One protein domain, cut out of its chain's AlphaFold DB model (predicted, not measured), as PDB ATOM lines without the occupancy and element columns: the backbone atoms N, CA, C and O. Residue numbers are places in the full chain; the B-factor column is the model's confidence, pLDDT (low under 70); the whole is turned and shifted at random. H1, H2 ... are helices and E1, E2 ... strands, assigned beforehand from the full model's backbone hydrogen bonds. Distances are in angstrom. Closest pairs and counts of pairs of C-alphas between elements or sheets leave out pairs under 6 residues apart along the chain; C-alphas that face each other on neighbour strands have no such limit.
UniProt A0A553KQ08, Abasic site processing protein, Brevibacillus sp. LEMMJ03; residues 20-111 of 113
ATOM      1  N   PRO A  20     266.500 299.516 327.440       90.31
ATOM      2  CA  PRO A  20     266.546 300.936 327.110       90.31
ATOM      3  C   PRO A  20     267.976 301.410 326.818       90.31
ATOM      4  O   PRO A  20     268.904 301.076 327.556       90.31
ATOM      5  N   ILE A  21     268.141 302.208 325.762       88.81
ATOM      6  CA  ILE A  21     269.411 302.789 325.318       88.81
ATOM      7  C   ILE A  21     269.233 304.289 325.021       88.81
ATOM      8  O   ILE A  21     268.235 304.666 324.393       88.81
ATOM      9  N   PRO A  22     270.146 305.168 325.478       88.81
ATOM     10  CA  PRO A  22     270.035 306.602 325.247       88.81
ATOM     11  C   PRO A  22     270.263 306.942 323.772       88.81
ATOM     12  O   PRO A  22     271.190 306.448 323.125       88.81
ATOM     13  N   ALA A  23     269.415 307.818 323.241       88.50
ATOM     14  CA  ALA A  23     269.477 308.253 321.858       88.50
ATOM     15  C   ALA A  23     269.111 309.732 321.702       88.50
ATOM     16  O   ALA A  23     268.188 310.245 322.338       88.50
ATOM     17  N   ILE A  24     269.796 310.403 320.777       88.38
ATOM     18  CA  ILE A  24     269.363 311.683 320.224       88.38
ATOM     19  C   ILE A  24     268.383 311.403 319.084       88.38
ATOM     20  O   ILE A  24     268.700 310.730 318.099       88.38
ATOM     21  N   LEU A  25     267.179 311.942 319.227       86.00
ATOM     22  CA  LEU A  25     266.072 311.834 318.287       86.00
ATOM     23  C   LEU A  25     265.925 313.157 317.536       86.00
ATOM     24  O   LEU A  25     265.943 314.224 318.155       86.00
ATOM     25  N   ALA A  26     265.733 313.086 316.221       83.56
ATOM     26  CA  ALA A  26     265.420 314.242 315.390       83.56
ATOM     27  C   ALA A  26     264.033 314.071 314.759       83.56
ATOM     28  O   ALA A  26     263.745 313.035 314.168       83.56
ATOM     29  N   ASP A  27     263.190 315.095 314.863       74.94
ATOM     30  CA  ASP A  27     261.863 315.146 314.225       74.94
ATOM     31  C   ASP A  27     261.812 316.128 313.038       74.94
ATOM     32  O   ASP A  27     260.747 316.562 312.605       74.94
ATOM     33  N   GLY A  28     262.985 316.499 312.515       75.31
ATOM     34  CA  GLY A  28     263.144 317.451 311.412       75.31
ATOM     35  C   GLY A  28     263.142 318.922 311.834       75.31
ATOM     36  O   GLY A  28     263.572 319.763 311.052       75.31
ATOM     37  N   ARG A  29     262.726 319.253 313.065       79.12
ATOM     38  CA  ARG A  29     262.726 320.638 313.576       79.12
ATOM     39  C   ARG A  29     263.506 320.787 314.872       79.12
ATOM     40  O   ARG A  29     264.132 321.819 315.099       79.12
ATOM     41  N   ARG A  30     263.467 319.773 315.733       83.38
ATOM     42  CA  ARG A  30     264.125 319.775 317.037       83.38
ATOM     43  C   ARG A  30     264.898 318.479 317.236       83.38
ATOM     44  O   ARG A  30     264.551 317.418 316.718       83.38
ATOM     45  N   ARG A  31     265.981 318.592 318.002       84.62
ATOM     46  CA  ARG A  31     266.707 317.447 318.549       84.62
ATOM     47  C   ARG A  31     266.327 317.321 320.012       84.62
ATOM     48  O   ARG A  31     266.325 318.320 320.727       84.62
ATOM     49  N   ARG A  32     266.008 316.108 320.443       85.88
ATOM     50  CA  ARG A  32     265.757 315.791 321.849       85.88
ATOM     51  C   ARG A  32     266.515 314.540 322.238       85.88
ATOM     52  O   ARG A  32     266.786 313.697 321.387       85.88
ATOM     53  N   ILE A  33     266.811 314.420 323.519       85.88
ATOM     54  CA  ILE A  33     267.383 313.204 324.080       85.88
ATOM     55  C   ILE A  33     266.244 312.379 324.672       85.88
ATOM     56  O   ILE A  33     265.288 312.927 325.219       85.88
ATOM     57  N   GLY A  34     266.314 311.065 324.498       85.12
ATOM     58  CA  GLY A  34     265.373 310.119 325.076       85.12
ATOM     59  C   GLY A  34     265.969 308.720 325.123       85.12
ATOM     60  O   GLY A  34     267.137 308.519 324.791       85.12
ATOM     61  N   GLN A  35     265.156 307.748 325.522       87.50
ATOM     62  CA  GLN A  35     265.526 306.338 325.507       87.50
ATOM     63  C   GLN A  35     264.744 305.598 324.422       87.50
ATOM     64  O   GLN A  35     263.562 305.860 324.198       87.50
ATOM     65  N   LEU A  36     265.415 304.671 323.745       90.06
ATOM     66  CA  LEU A  36     264.824 303.727 322.800       90.06
ATOM     67  C   LEU A  36     265.056 302.297 323.283       90.06
ATOM     68  O   LEU A  36     265.930 302.051 324.104       90.06
ATOM     69  N   ARG A  37     264.316 301.332 322.744       91.75
ATOM     70  CA  ARG A  37     264.637 299.910 322.912       91.75
ATOM     71  C   ARG A  37     265.828 299.543 322.018       91.75
ATOM     72  O   ARG A  37     265.821 299.866 320.832       91.75
ATOM     73  N   CYS A  38     266.817 298.830 322.558       91.50
ATOM     74  CA  CYS A  38     267.903 298.231 321.779       91.50
ATOM     75  C   CYS A  38     267.368 297.049 320.945       91.50
ATOM     76  O   CYS A  38     267.404 295.895 321.369       91.50
ATOM     77  N   GLY A  39     266.784 297.350 319.788       93.25
ATOM     78  CA  GLY A  39     266.146 296.373 318.908       93.25
ATOM     79  C   GLY A  39     264.822 296.891 318.363       93.25
ATOM     80  O   GLY A  39     263.958 297.346 319.115       93.25
ATOM     81  N   LEU A  40     264.660 296.819 317.043       93.69
ATOM     82  CA  LEU A  40     263.486 297.343 316.358       93.69
ATOM     83  C   LEU A  40     262.318 296.352 316.394       93.69
ATOM     84  O   LEU A  40     262.437 295.236 315.900       93.69
ATOM     85  N   VAL A  41     261.154 296.803 316.861       94.38
ATOM     86  CA  VAL A  41     259.882 296.085 316.693       94.38
ATOM     87  C   VAL A  41     259.077 296.778 315.588       94.38
ATOM     88  O   VAL A  41     258.617 297.905 315.786       94.38
ATOM     89  N   PRO A  42     258.937 296.169 314.397       92.38
ATOM     90  CA  PRO A  42     258.093 296.716 313.344       92.38
ATOM     91  C   PRO A  42     256.627 296.752 313.777       92.38
ATOM     92  O   PRO A  42     256.158 295.841 314.449       92.38
ATOM     93  N   SER A  43     255.869 297.754 313.330       90.50
ATOM     94  CA  SER A  43     254.457 297.915 313.721       90.50
ATOM     95  C   SER A  43     253.538 296.772 313.273       90.50
ATOM     96  O   SER A  43     252.434 296.649 313.783       90.50
ATOM     97  N   TRP A  44     253.966 295.972 312.294       91.75
ATOM     98  CA  TRP A  44     253.244 294.797 311.798       91.75
ATOM     99  C   TRP A  44     253.610 293.504 312.540       91.75
ATOM    100  O   TRP A  44     253.018 292.460 312.274       91.75
ATOM    101  N   ALA A  45     254.614 293.534 313.421       94.19
ATOM    102  CA  ALA A  45     255.040 292.351 314.149       94.19
ATOM    103  C   ALA A  45     254.016 291.977 315.225       94.19
ATOM    104  O   ALA A  45     253.564 292.827 315.984       94.19
ATOM    105  N   GLN A  46     253.691 290.688 315.305       95.19
ATOM    106  CA  GLN A  46     252.801 290.139 316.334       95.19
ATOM    107  C   GLN A  46     253.535 289.847 317.653       95.19
ATOM    108  O   GLN A  46     252.906 289.786 318.702       95.19
ATOM    109  N   ASP A  47     254.860 289.665 317.600       95.31
ATOM    110  CA  ASP A  47     255.702 289.349 318.757       95.31
ATOM    111  C   ASP A  47     256.907 290.300 318.817       95.31
ATOM    112  O   ASP A  47     257.704 290.393 317.875       95.31
ATOM    113  N   GLU A  48     257.075 290.976 319.955       92.69
ATOM    114  CA  GLU A  48     258.195 291.880 320.231       92.69
ATOM    115  C   GLU A  48     259.561 291.183 320.220       92.69
ATOM    116  O   GLU A  48     260.596 291.841 320.051       92.69
ATOM    117  N   LYS A  49     259.601 289.849 320.354       94.19
ATOM    118  CA  LYS A  49     260.838 289.061 320.271       94.19
ATOM    119  C   LYS A  49     261.556 289.231 318.937       94.19
ATOM    120  O   LYS A  49     262.772 289.042 318.887       94.19
ATOM    121  N   ILE A  50     260.860 289.638 317.871       93.69
ATOM    122  CA  ILE A  50     261.516 289.986 316.604       93.69
ATOM    123  C   ILE A  50     262.571 291.086 316.788       93.69
ATOM    124  O   ILE A  50     263.584 291.084 316.092       93.69
ATOM    125  N   GLY A  51     262.396 291.966 317.782       90.44
ATOM    126  CA  GLY A  51     263.347 293.024 318.108       90.44
ATOM    127  C   GLY A  51     264.734 292.510 318.484       90.44
ATOM    128  O   GLY A  51     265.718 293.163 318.151       90.44
ATOM    129  N   TYR A  52     264.845 291.310 319.065       90.25
ATOM    130  CA  TYR A  52     266.144 290.688 319.355       90.25
ATOM    131  C   TYR A  52     266.913 290.294 318.085       90.25
ATOM    132  O   TYR A  52     268.135 290.189 318.115       90.25
ATOM    133  N   LYS A  53     266.213 290.101 316.960       90.56
ATOM    134  CA  LYS A  53     266.816 289.816 315.648       90.56
ATOM    135  C   LYS A  53     267.088 291.086 314.836       90.56
ATOM    136  O   LYS A  53     267.842 291.036 313.870       90.56
ATOM    137  N   LEU A  54     266.486 292.213 315.217       92.62
ATOM    138  CA  LEU A  54     266.561 293.496 314.513       92.62
ATOM    139  C   LEU A  54     267.320 294.547 315.336       92.62
ATOM    140  O   LEU A  54     266.903 295.701 315.436       92.62
ATOM    141  N   ILE A  55     268.436 294.131 315.940       91.75
ATOM    142  CA  ILE A  55     269.339 295.010 316.697       91.75
ATOM    143  C   ILE A  55     270.270 295.833 315.799       91.75
ATOM    144  O   ILE A  55     270.680 296.919 316.185       91.75
ATOM    145  N   ASN A  56     270.575 295.334 314.599       90.56
ATOM    146  CA  ASN A  56     271.460 295.973 313.626       90.56
ATOM    147  C   ASN A  56     270.750 296.091 312.273       90.56
ATOM    148  O   ASN A  56     269.924 295.242 311.921       90.56
ATOM    149  N   ALA A  57     271.115 297.109 311.495       89.25
ATOM    150  CA  ALA A  57     270.663 297.300 310.121       89.25
ATOM    151  C   ALA A  57     271.879 297.474 309.202       89.25
ATOM    152  O   ALA A  57     272.738 298.317 309.446       89.25
ATOM    153  N   ARG A  58     271.956 296.675 308.134       88.00
ATOM    154  CA  ARG A  58     273.047 296.760 307.153       88.00
ATOM    155  C   ARG A  58     272.869 297.989 306.263       88.00
ATOM    156  O   ARG A  58     271.790 298.160 305.690       88.00
ATOM    157  N   ALA A  59     273.914 298.810 306.132       88.75
ATOM    158  CA  ALA A  59     273.911 300.039 305.331       88.75
ATOM    159  C   ALA A  59     273.449 299.784 303.890       88.75
ATOM    160  O   ALA A  59     272.670 300.542 303.321       88.75
ATOM    161  N   GLU A  60     273.908 298.665 303.345       91.00
ATOM    162  CA  GLU A  60     273.787 298.252 301.957       91.00
ATOM    163  C   GLU A  60     272.350 297.877 301.580       91.00
ATOM    164  O   GLU A  60     271.964 298.025 300.432       91.00
ATOM    165  N   THR A  61     271.551 297.395 302.540       91.00
ATOM    166  CA  THR A  61     270.221 296.811 302.258       91.00
ATOM    167  C   THR A  61     269.086 297.444 303.056       91.00
ATOM    168  O   THR A  61     267.922 297.079 302.881       91.00
ATOM    169  N   LEU A  62     269.365 298.411 303.935       91.38
ATOM    170  CA  LEU A  62     268.339 299.007 304.799       91.38
ATOM    171  C   LEU A  62     267.188 299.664 304.021       91.38
ATOM    172  O   LEU A  62     266.072 299.718 304.533       91.38
ATOM    173  N   GLN A  63     267.435 300.139 302.795       92.19
ATOM    174  CA  GLN A  63     266.407 300.775 301.962       92.19
ATOM    175  C   GLN A  63     265.467 299.751 301.314       92.19
ATOM    176  O   GLN A  63     264.349 300.086 300.935       92.19
ATOM    177  N   GLU A  64     265.884 298.493 301.227       93.19
ATOM    178  CA  GLU A  64     265.110 297.410 300.616       93.19
ATOM    179  C   GLU A  64     264.283 296.653 301.660       93.19
ATOM    180  O   GLU A  64     263.193 296.155 301.377       93.19
ATOM    181  N   LYS A  65     264.788 296.559 302.896       92.50
ATOM    182  CA  LYS A  65     264.161 295.768 303.960       92.50
ATOM    183  C   LYS A  65     262.900 296.464 304.503       92.50
ATOM    184  O   LYS A  65     263.012 297.571 305.037       92.50
ATOM    185  N   PRO A  66     261.722 295.801 304.514       92.50
ATOM    186  CA  PRO A  66     260.468 296.391 305.001       92.50
ATOM    187  C   PRO A  66     260.524 296.911 306.441       92.50
ATOM    188  O   PRO A  66     259.859 297.889 306.773       92.50
ATOM    189  N   ALA A  67     261.334 296.280 307.297       91.81
ATOM    190  CA  ALA A  67     261.528 296.721 308.674       91.81
ATOM    191  C   ALA A  67     262.186 298.112 308.762       91.81
ATOM    192  O   ALA A  67     261.865 298.876 309.667       91.81
ATOM    193  N   PHE A  68     263.069 298.465 307.822       91.88
ATOM    194  CA  PHE A  68     263.938 299.640 307.939       91.88
ATOM    195  C   PHE A  68     263.626 300.750 306.932       91.88
ATOM    196  O   PHE A  68     263.769 301.918 307.293       91.88
ATOM    197  N   ARG A  69     263.147 300.423 305.723       91.12
ATOM    198  CA  ARG A  69     262.988 301.367 304.600       91.12
ATOM    199  C   ARG A  69     262.343 302.698 304.998       91.12
ATOM    200  O   ARG A  69     262.940 303.752 304.823       91.12
ATOM    201  N   ARG A  70     261.154 302.656 305.610       89.69
ATOM    202  CA  ARG A  70     260.433 303.872 306.030       89.69
ATOM    203  C   ARG A  70     261.141 304.612 307.168       89.69
ATOM    204  O   ARG A  70     261.112 305.838 307.231       89.69
ATOM    205  N   LEU A  71     261.758 303.880 308.092       89.06
ATOM    206  CA  LEU A  71     262.433 304.463 309.255       89.06
ATOM    207  C   LEU A  71     263.703 305.205 308.856       89.06
ATOM    208  O   LEU A  71     264.030 306.220 309.467       89.06
ATOM    209  N   PHE A  72     264.389 304.733 307.819       88.00
ATOM    210  CA  PHE A  72     265.573 305.393 307.294       88.00
ATOM    211  C   PHE A  72     265.285 306.815 306.804       88.00
ATOM    212  O   PHE A  72     266.082 307.721 307.039       88.00
ATOM    213  N   GLU A  73     264.126 307.026 306.183       85.75
ATOM    214  CA  GLU A  73     263.733 308.323 305.630       85.75
ATOM    215  C   GLU A  73     263.306 309.316 306.720       85.75
ATOM    216  O   GLU A  73     263.683 310.487 306.675       85.75
ATOM    217  N   CYS A  74     262.541 308.866 307.723       86.06
ATOM    218  CA  CYS A  74     261.852 309.776 308.650       86.06
ATOM    219  C   CYS A  74     262.137 309.573 310.145       86.06
ATOM    220  O   CYS A  74     261.721 310.406 310.947       86.06
ATOM    221  N   LYS A  75     262.817 308.495 310.555       87.31
ATOM    222  CA  LYS A  75     263.024 308.142 311.975       87.31
ATOM    223  C   LYS A  75     264.483 307.826 312.314       87.31
ATOM    224  O   LYS A  75     264.767 306.905 313.079       87.31
ATOM    225  N   ARG A  76     265.421 308.597 311.759       88.44
ATOM    226  CA  ARG A  76     266.842 308.475 312.113       88.44
ATOM    227  C   ARG A  76     267.076 308.930 313.554       88.44
ATOM    228  O   ARG A  76     266.543 309.948 313.995       88.44
ATOM    229  N   CYS A  77     267.900 308.178 314.267       89.88
ATOM    230  CA  CYS A  77     268.348 308.498 315.615       89.88
ATOM    231  C   CYS A  77     269.846 308.227 315.743       89.88
ATOM    232  O   CYS A  77     270.452 307.575 314.890       89.88
ATOM    233  N   MET A  78     270.426 308.747 316.814       90.62
ATOM    234  CA  MET A  78     271.838 308.614 317.115       90.62
ATOM    235  C   MET A  78     271.986 308.046 318.522       90.62
ATOM    236  O   MET A  78     271.581 308.693 319.483       90.62
ATOM    237  N   ILE A  79     272.518 306.833 318.633       90.12
ATOM    238  CA  ILE A  79     272.745 306.149 319.903       90.12
ATOM    239  C   ILE A  79     273.974 306.753 320.582       90.12
ATOM    240  O   ILE A  79     275.016 306.946 319.949       90.12
ATOM    241  N   LEU A  80     273.835 307.054 321.871       87.44
ATOM    242  CA  LEU A  80     274.924 307.535 322.713       87.44
ATOM    243  C   LEU A  80     275.612 306.334 323.370       87.44
ATOM    244  O   LEU A  80     274.952 305.544 324.043       87.44
ATOM    245  N   ALA A  81     276.916 306.189 323.151       86.62
ATOM    246  CA  ALA A  81     277.744 305.152 323.758       86.62
ATOM    247  C   ALA A  81     279.219 305.580 323.737       86.62
ATOM    248  O   ALA A  81     279.639 306.252 322.796       86.62
ATOM    249  N   ASP A  82     279.998 305.143 324.730       86.31
ATOM    250  CA  ASP A  82     281.461 305.324 324.756       86.31
ATOM    251  C   ASP A  82     282.186 304.351 323.802       86.31
ATOM    252  O   ASP A  82     283.311 304.586 323.359       86.31
ATOM    253  N   GLY A  83     281.537 303.228 323.491       86.44
ATOM    254  CA  GLY A  83     282.073 302.161 322.657       86.44
ATOM    255  C   GLY A  83     281.090 301.000 322.512       86.44
ATOM    256  O   GLY A  83     279.943 301.068 322.961       86.44
ATOM    257  N   PHE A  84     281.536 299.921 321.872       86.62
ATOM    258  CA  PHE A  84     280.768 298.682 321.748       86.62
ATOM    259  C   PHE A  84     281.668 297.451 321.860       86.62
ATOM    260  O   PHE A  84     282.865 297.509 321.586       86.62
ATOM    261  N   TYR A  85     281.074 296.319 322.236       82.88
ATOM    262  CA  TYR A  85     281.767 295.034 322.291       82.88
ATOM    263  C   TYR A  85     281.577 294.251 320.989       82.88
ATOM    264  O   TYR A  85     280.491 294.258 320.399       82.88
ATOM    265  N   GLU A  86     282.623 293.544 320.576       84.31
ATOM    266  CA  GLU A  86     282.568 292.500 319.553       84.31
ATOM    267  C   GLU A  86     283.249 291.237 320.074       84.31
ATOM    268  O   GLU A  86     284.175 291.287 320.889       84.31
ATOM    269  N   TRP A  87     282.793 290.085 319.591       80.69
ATOM    270  CA  TRP A  87     283.461 288.817 319.855       80.69
ATOM    271  C   TRP A  87     284.316 288.455 318.659       80.69
ATOM    272  O   TRP A  87     283.802 288.176 317.575       80.69
ATOM    273  N   LYS A  88     285.625 288.399 318.875       79.38
ATOM    274  CA  LYS A  88     286.546 287.879 317.879       79.38
ATOM    275  C   LYS A  88     286.491 286.358 317.911       79.38
ATOM    276  O   LYS A  88     286.719 285.737 318.955       79.38
ATOM    277  N   GLN A  89     286.161 285.764 316.770       76.75
ATOM    278  CA  GLN A  89     286.261 284.324 316.595       76.75
ATOM    279  C   GLN A  89     287.741 283.952 316.488       76.75
ATOM    280  O   GLN A  89     288.450 284.458 315.622       76.75
ATOM    281  N   MET A  90     288.200 283.101 317.399       80.00
ATOM    282  CA  MET A  90     289.486 282.415 317.311       80.00
ATOM    283  C   MET A  90     289.197 280.923 317.133       80.00
ATOM    284  O   MET A  90     288.132 280.460 317.543       80.00
ATOM    285  N   ASP A  91     290.131 280.180 316.538       77.62
ATOM    286  CA  ASP A  91     289.911 278.801 316.066       77.62
ATOM    287  C   ASP A  91     289.340 277.839 317.125       77.62
ATOM    288  O   ASP A  91     288.683 276.861 316.777       77.62
ATOM    289  N   LEU A  92     289.535 278.129 318.418       74.81
ATOM    290  CA  LEU A  92     289.068 277.288 319.525       74.81
ATOM    291  C   LEU A  92     288.150 278.002 320.535       74.81
ATOM    292  O   LEU A  92     287.454 277.324 321.285       74.81
ATOM    293  N   PHE A  93     288.105 279.342 320.573       61.75
ATOM    294  CA  PHE A  93     287.338 280.102 321.575       61.75
ATOM    295  C   PHE A  93     286.911 281.485 321.060       61.75
ATOM    296  O   PHE A  93     287.456 282.013 320.092       61.75
ATOM    297  N   ARG A  94     285.940 282.115 321.735       63.62
ATOM    298  CA  ARG A  94     285.578 283.523 321.503       63.62
ATOM    299  C   ARG A  94     286.238 284.404 322.553       63.62
ATOM    300  O   ARG A  94     286.059 284.167 323.745       63.62
ATOM    301  N   LYS A  95     286.941 285.446 322.114       65.25
ATOM    302  CA  LYS A  95     287.471 286.495 322.991       65.25
ATOM    303  C   LYS A  95     286.647 287.767 322.801       65.25
ATOM    304  O   LYS A  95     286.436 288.194 321.668       65.25
ATOM    305  N   THR A  96     286.163 288.352 323.894       62.91
ATOM    306  CA  THR A  96     285.501 289.664 323.864       62.91
ATOM    307  C   THR A  96     286.558 290.754 323.709       62.91
ATOM    308  O   THR A  96     287.518 290.791 324.480       62.91
ATOM    309  N   GLU A  97     286.369 291.654 322.749       67.75
ATOM    310  CA  GLU A  97     287.187 292.855 322.574       67.75
ATOM    311  C   GLU A  97     286.290 294.096 322.715       67.75
ATOM    312  O   GLU A  97     285.185 294.151 322.169       67.75
ATOM    313  N   SER A  98     286.744 295.081 323.497       66.19
ATOM    314  CA  SER A  98     286.093 296.393 323.584       66.19
ATOM    315  C   SER A  98     286.620 297.270 322.462       66.19
ATOM    316  O   SER A  98     287.832 297.454 322.345       66.19
ATOM    317  N   ILE A  99     285.719 297.826 321.661       69.50
ATOM    318  CA  ILE A  99     286.054 298.787 320.615       69.50
ATOM    319  C   ILE A  99     285.631 300.162 321.120       69.50
ATOM    320  O   ILE A  99     284.444 300.493 321.162       69.50
ATOM    321  N   ASN A 100     286.626 300.951 321.522       61.94
ATOM    322  CA  ASN A 100     286.429 302.322 321.974       61.94
ATOM    323  C   ASN A 100     286.571 303.255 320.771       61.94
ATOM    324  O   ASN A 100     287.574 303.216 320.058       61.94
ATOM    325  N   GLY A 101     285.577 304.105 320.556       51.28
ATOM    326  CA  GLY A 101     285.637 305.161 319.559       51.28
ATOM    327  C   GLY A 101     284.870 306.360 320.081       51.28
ATOM    328  O   GLY A 101     283.740 306.205 320.528       51.28
ATOM    329  N   ASN A 102     285.457 307.555 319.998       36.72
ATOM    330  CA  ASN A 102     284.747 308.813 320.242       36.72
ATOM    331  C   ASN A 102     283.751 309.033 319.092       36.72
ATOM    332  O   ASN A 102     284.013 309.791 318.160       36.72
ATOM    333  N   GLY A 103     282.657 308.275 319.086       39.62
ATOM    334  CA  GLY A 103     281.801 308.125 317.924       39.62
ATOM    335  C   GLY A 103     280.370 307.836 318.326       39.62
ATOM    336  O   GLY A 103     280.061 306.857 318.996       39.62
ATOM    337  N   PHE A 104     279.476 308.693 317.860       37.91
ATOM    338  CA  PHE A 104     278.053 308.468 317.959       37.91
ATOM    339  C   PHE A 104     277.644 307.242 317.135       37.91
ATOM    340  O   PHE A 104     277.862 307.195 315.922       37.91
ATOM    341  N   MET A 105     277.013 306.253 317.766       41.44
ATOM    342  CA  MET A 105     276.527 305.074 317.060       41.44
ATOM    343  C   MET A 105     275.210 305.413 316.354       41.44
ATOM    344  O   MET A 105     274.128 305.343 316.925       41.44
ATOM    345  N   ILE A 106     275.252 305.776 315.074       44.03
ATOM    346  CA  ILE A 106     274.042 305.738 314.245       44.03
ATOM    347  C   ILE A 106     273.764 304.261 313.984       44.03
ATOM    348  O   ILE A 106     274.457 303.660 313.173       44.03
ATOM    349  N   ASN A 107     272.835 303.684 314.756       36.84
ATOM    350  CA  ASN A 107     272.291 302.324 314.648       36.84
ATOM    351  C   ASN A 107     273.165 301.374 313.799       36.84
ATOM    352  O   ASN A 107     272.863 301.122 312.636       36.84
ATOM    353  N   LYS A 108     274.304 300.971 314.381       37.69
ATOM    354  CA  LYS A 108     275.386 300.128 313.841       37.69
ATOM    355  C   LYS A 108     275.308 299.841 312.326       37.69
ATOM    356  O   LYS A 108     274.807 298.803 311.896       37.69
ATOM    357  N   PHE A 109     275.878 300.740 311.522       36.06
ATOM    358  CA  PHE A 109     276.268 300.443 310.144       36.06
ATOM    359  C   PHE A 109     277.458 299.479 310.164       36.06
ATOM    360  O   PHE A 109     278.613 299.890 310.252       36.06
ATOM    361  N   GLN A 110     277.179 298.179 310.137       29.80
ATOM    362  CA  GLN A 110     278.218 297.170 309.985       29.80
ATOM    363  C   GLN A 110     278.514 297.024 308.489       29.80
ATOM    364  O   GLN A 110     277.742 296.385 307.776       29.80
ATOM    365  N   LYS A 111     279.611 297.625 308.014       27.08
ATOM    366  CA  LYS A 111     280.230 297.199 306.755       27.08
ATOM    367  C   LYS A 111     280.891 295.850 307.048       27.08
ATOM    368  O   LYS A 111     281.788 295.785 307.888       27.08
TER     369      LYS A 111
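Overview. This is residues 20 to 111 of the 113 residues of the protein "Abasic site processing protein" of Brevibacillus sp. LEMMJ03 (UniProt A0A553KQ08). The body is a small twisted sheet of three strands, E1, E2 and E3, with two short helices, H1 and H2, and long loops gathered to one side of it, and a two-stranded hairpin, E4 and E5, reaches away from this body as an arm that makes the length. The last residues, 101 to 111, fold back from the arm toward E3. The printed part has 92 residues, with E1, E2, H1, H2, E3, E4 and E5 in that order along the chain; the larger sheet has the order E2, E1, E3 and the smaller one E4, E5, both antiparallel. The class is mixed, helices and strands, with 42 residues, under half, in named elements. The whole is only just loose, close to compact, with a radius of gyration of the C-alphas of 14.9 A and spans of 47 by 32 by 25 A.

Arrangement. Begin at residues 20 to 26, E1, the inner strand, and go on to residues 31 to 37, E2, an edge strand. The two are an antiparallel hairpin at 147 degrees; look for N 23 and O 34, 2.8 A apart and within hydrogen-bond range. Next come H1, residues 48 to 52, and H2, residues 69 to 74, apart from each other and not on the sheet. Their O i to N i+4 pairs within range number 0 of 1 in H1 and 1 of 2 in H2; in H1, 2 of 2 O i to N i+3 pairs are within range. E3, residues 77 to 79, is the other edge strand, antiparallel to E1 at 141 degrees, with N 24 and O 78 within hydrogen-bond range at 2.8 A. E2, H1 with H2, and E3 form a split strand-helix-strand unit, two strands running the same way with E1 between them; its crossover is right-handed. The sheet is only just strongly twisted, its C-alphas up to 4.1 A off the best plane. E4, residues 83 to 89, is apart from E3, and with E5, residues 94 to 100, it forms an antiparallel hairpin at 153 degrees, where N 88 and O 95 are 2.9 A apart, within hydrogen-bond range.

Along the chain. Find C-alpha 20 at (266.546, 300.936, 327.110); from there E1 runs 17.8 A, and E2 then runs 18.2 A. E4 starts at C-alpha 83, at (282.073, 302.161, 322.657), and runs 19.3 A. E5 runs 18.8 A to C-alpha 100 at (286.429, 302.322, 321.974).

Size, cuts and confidence. The C-alphas of Arg 29 and Leu 92 are the two farthest apart, 51.1 A. The printed part has no cut. The link from H1 to H2, residues 53 to 68, is long. The mean pLDDT of the printed part is 80.1, and residues 93 to 111 are under 70.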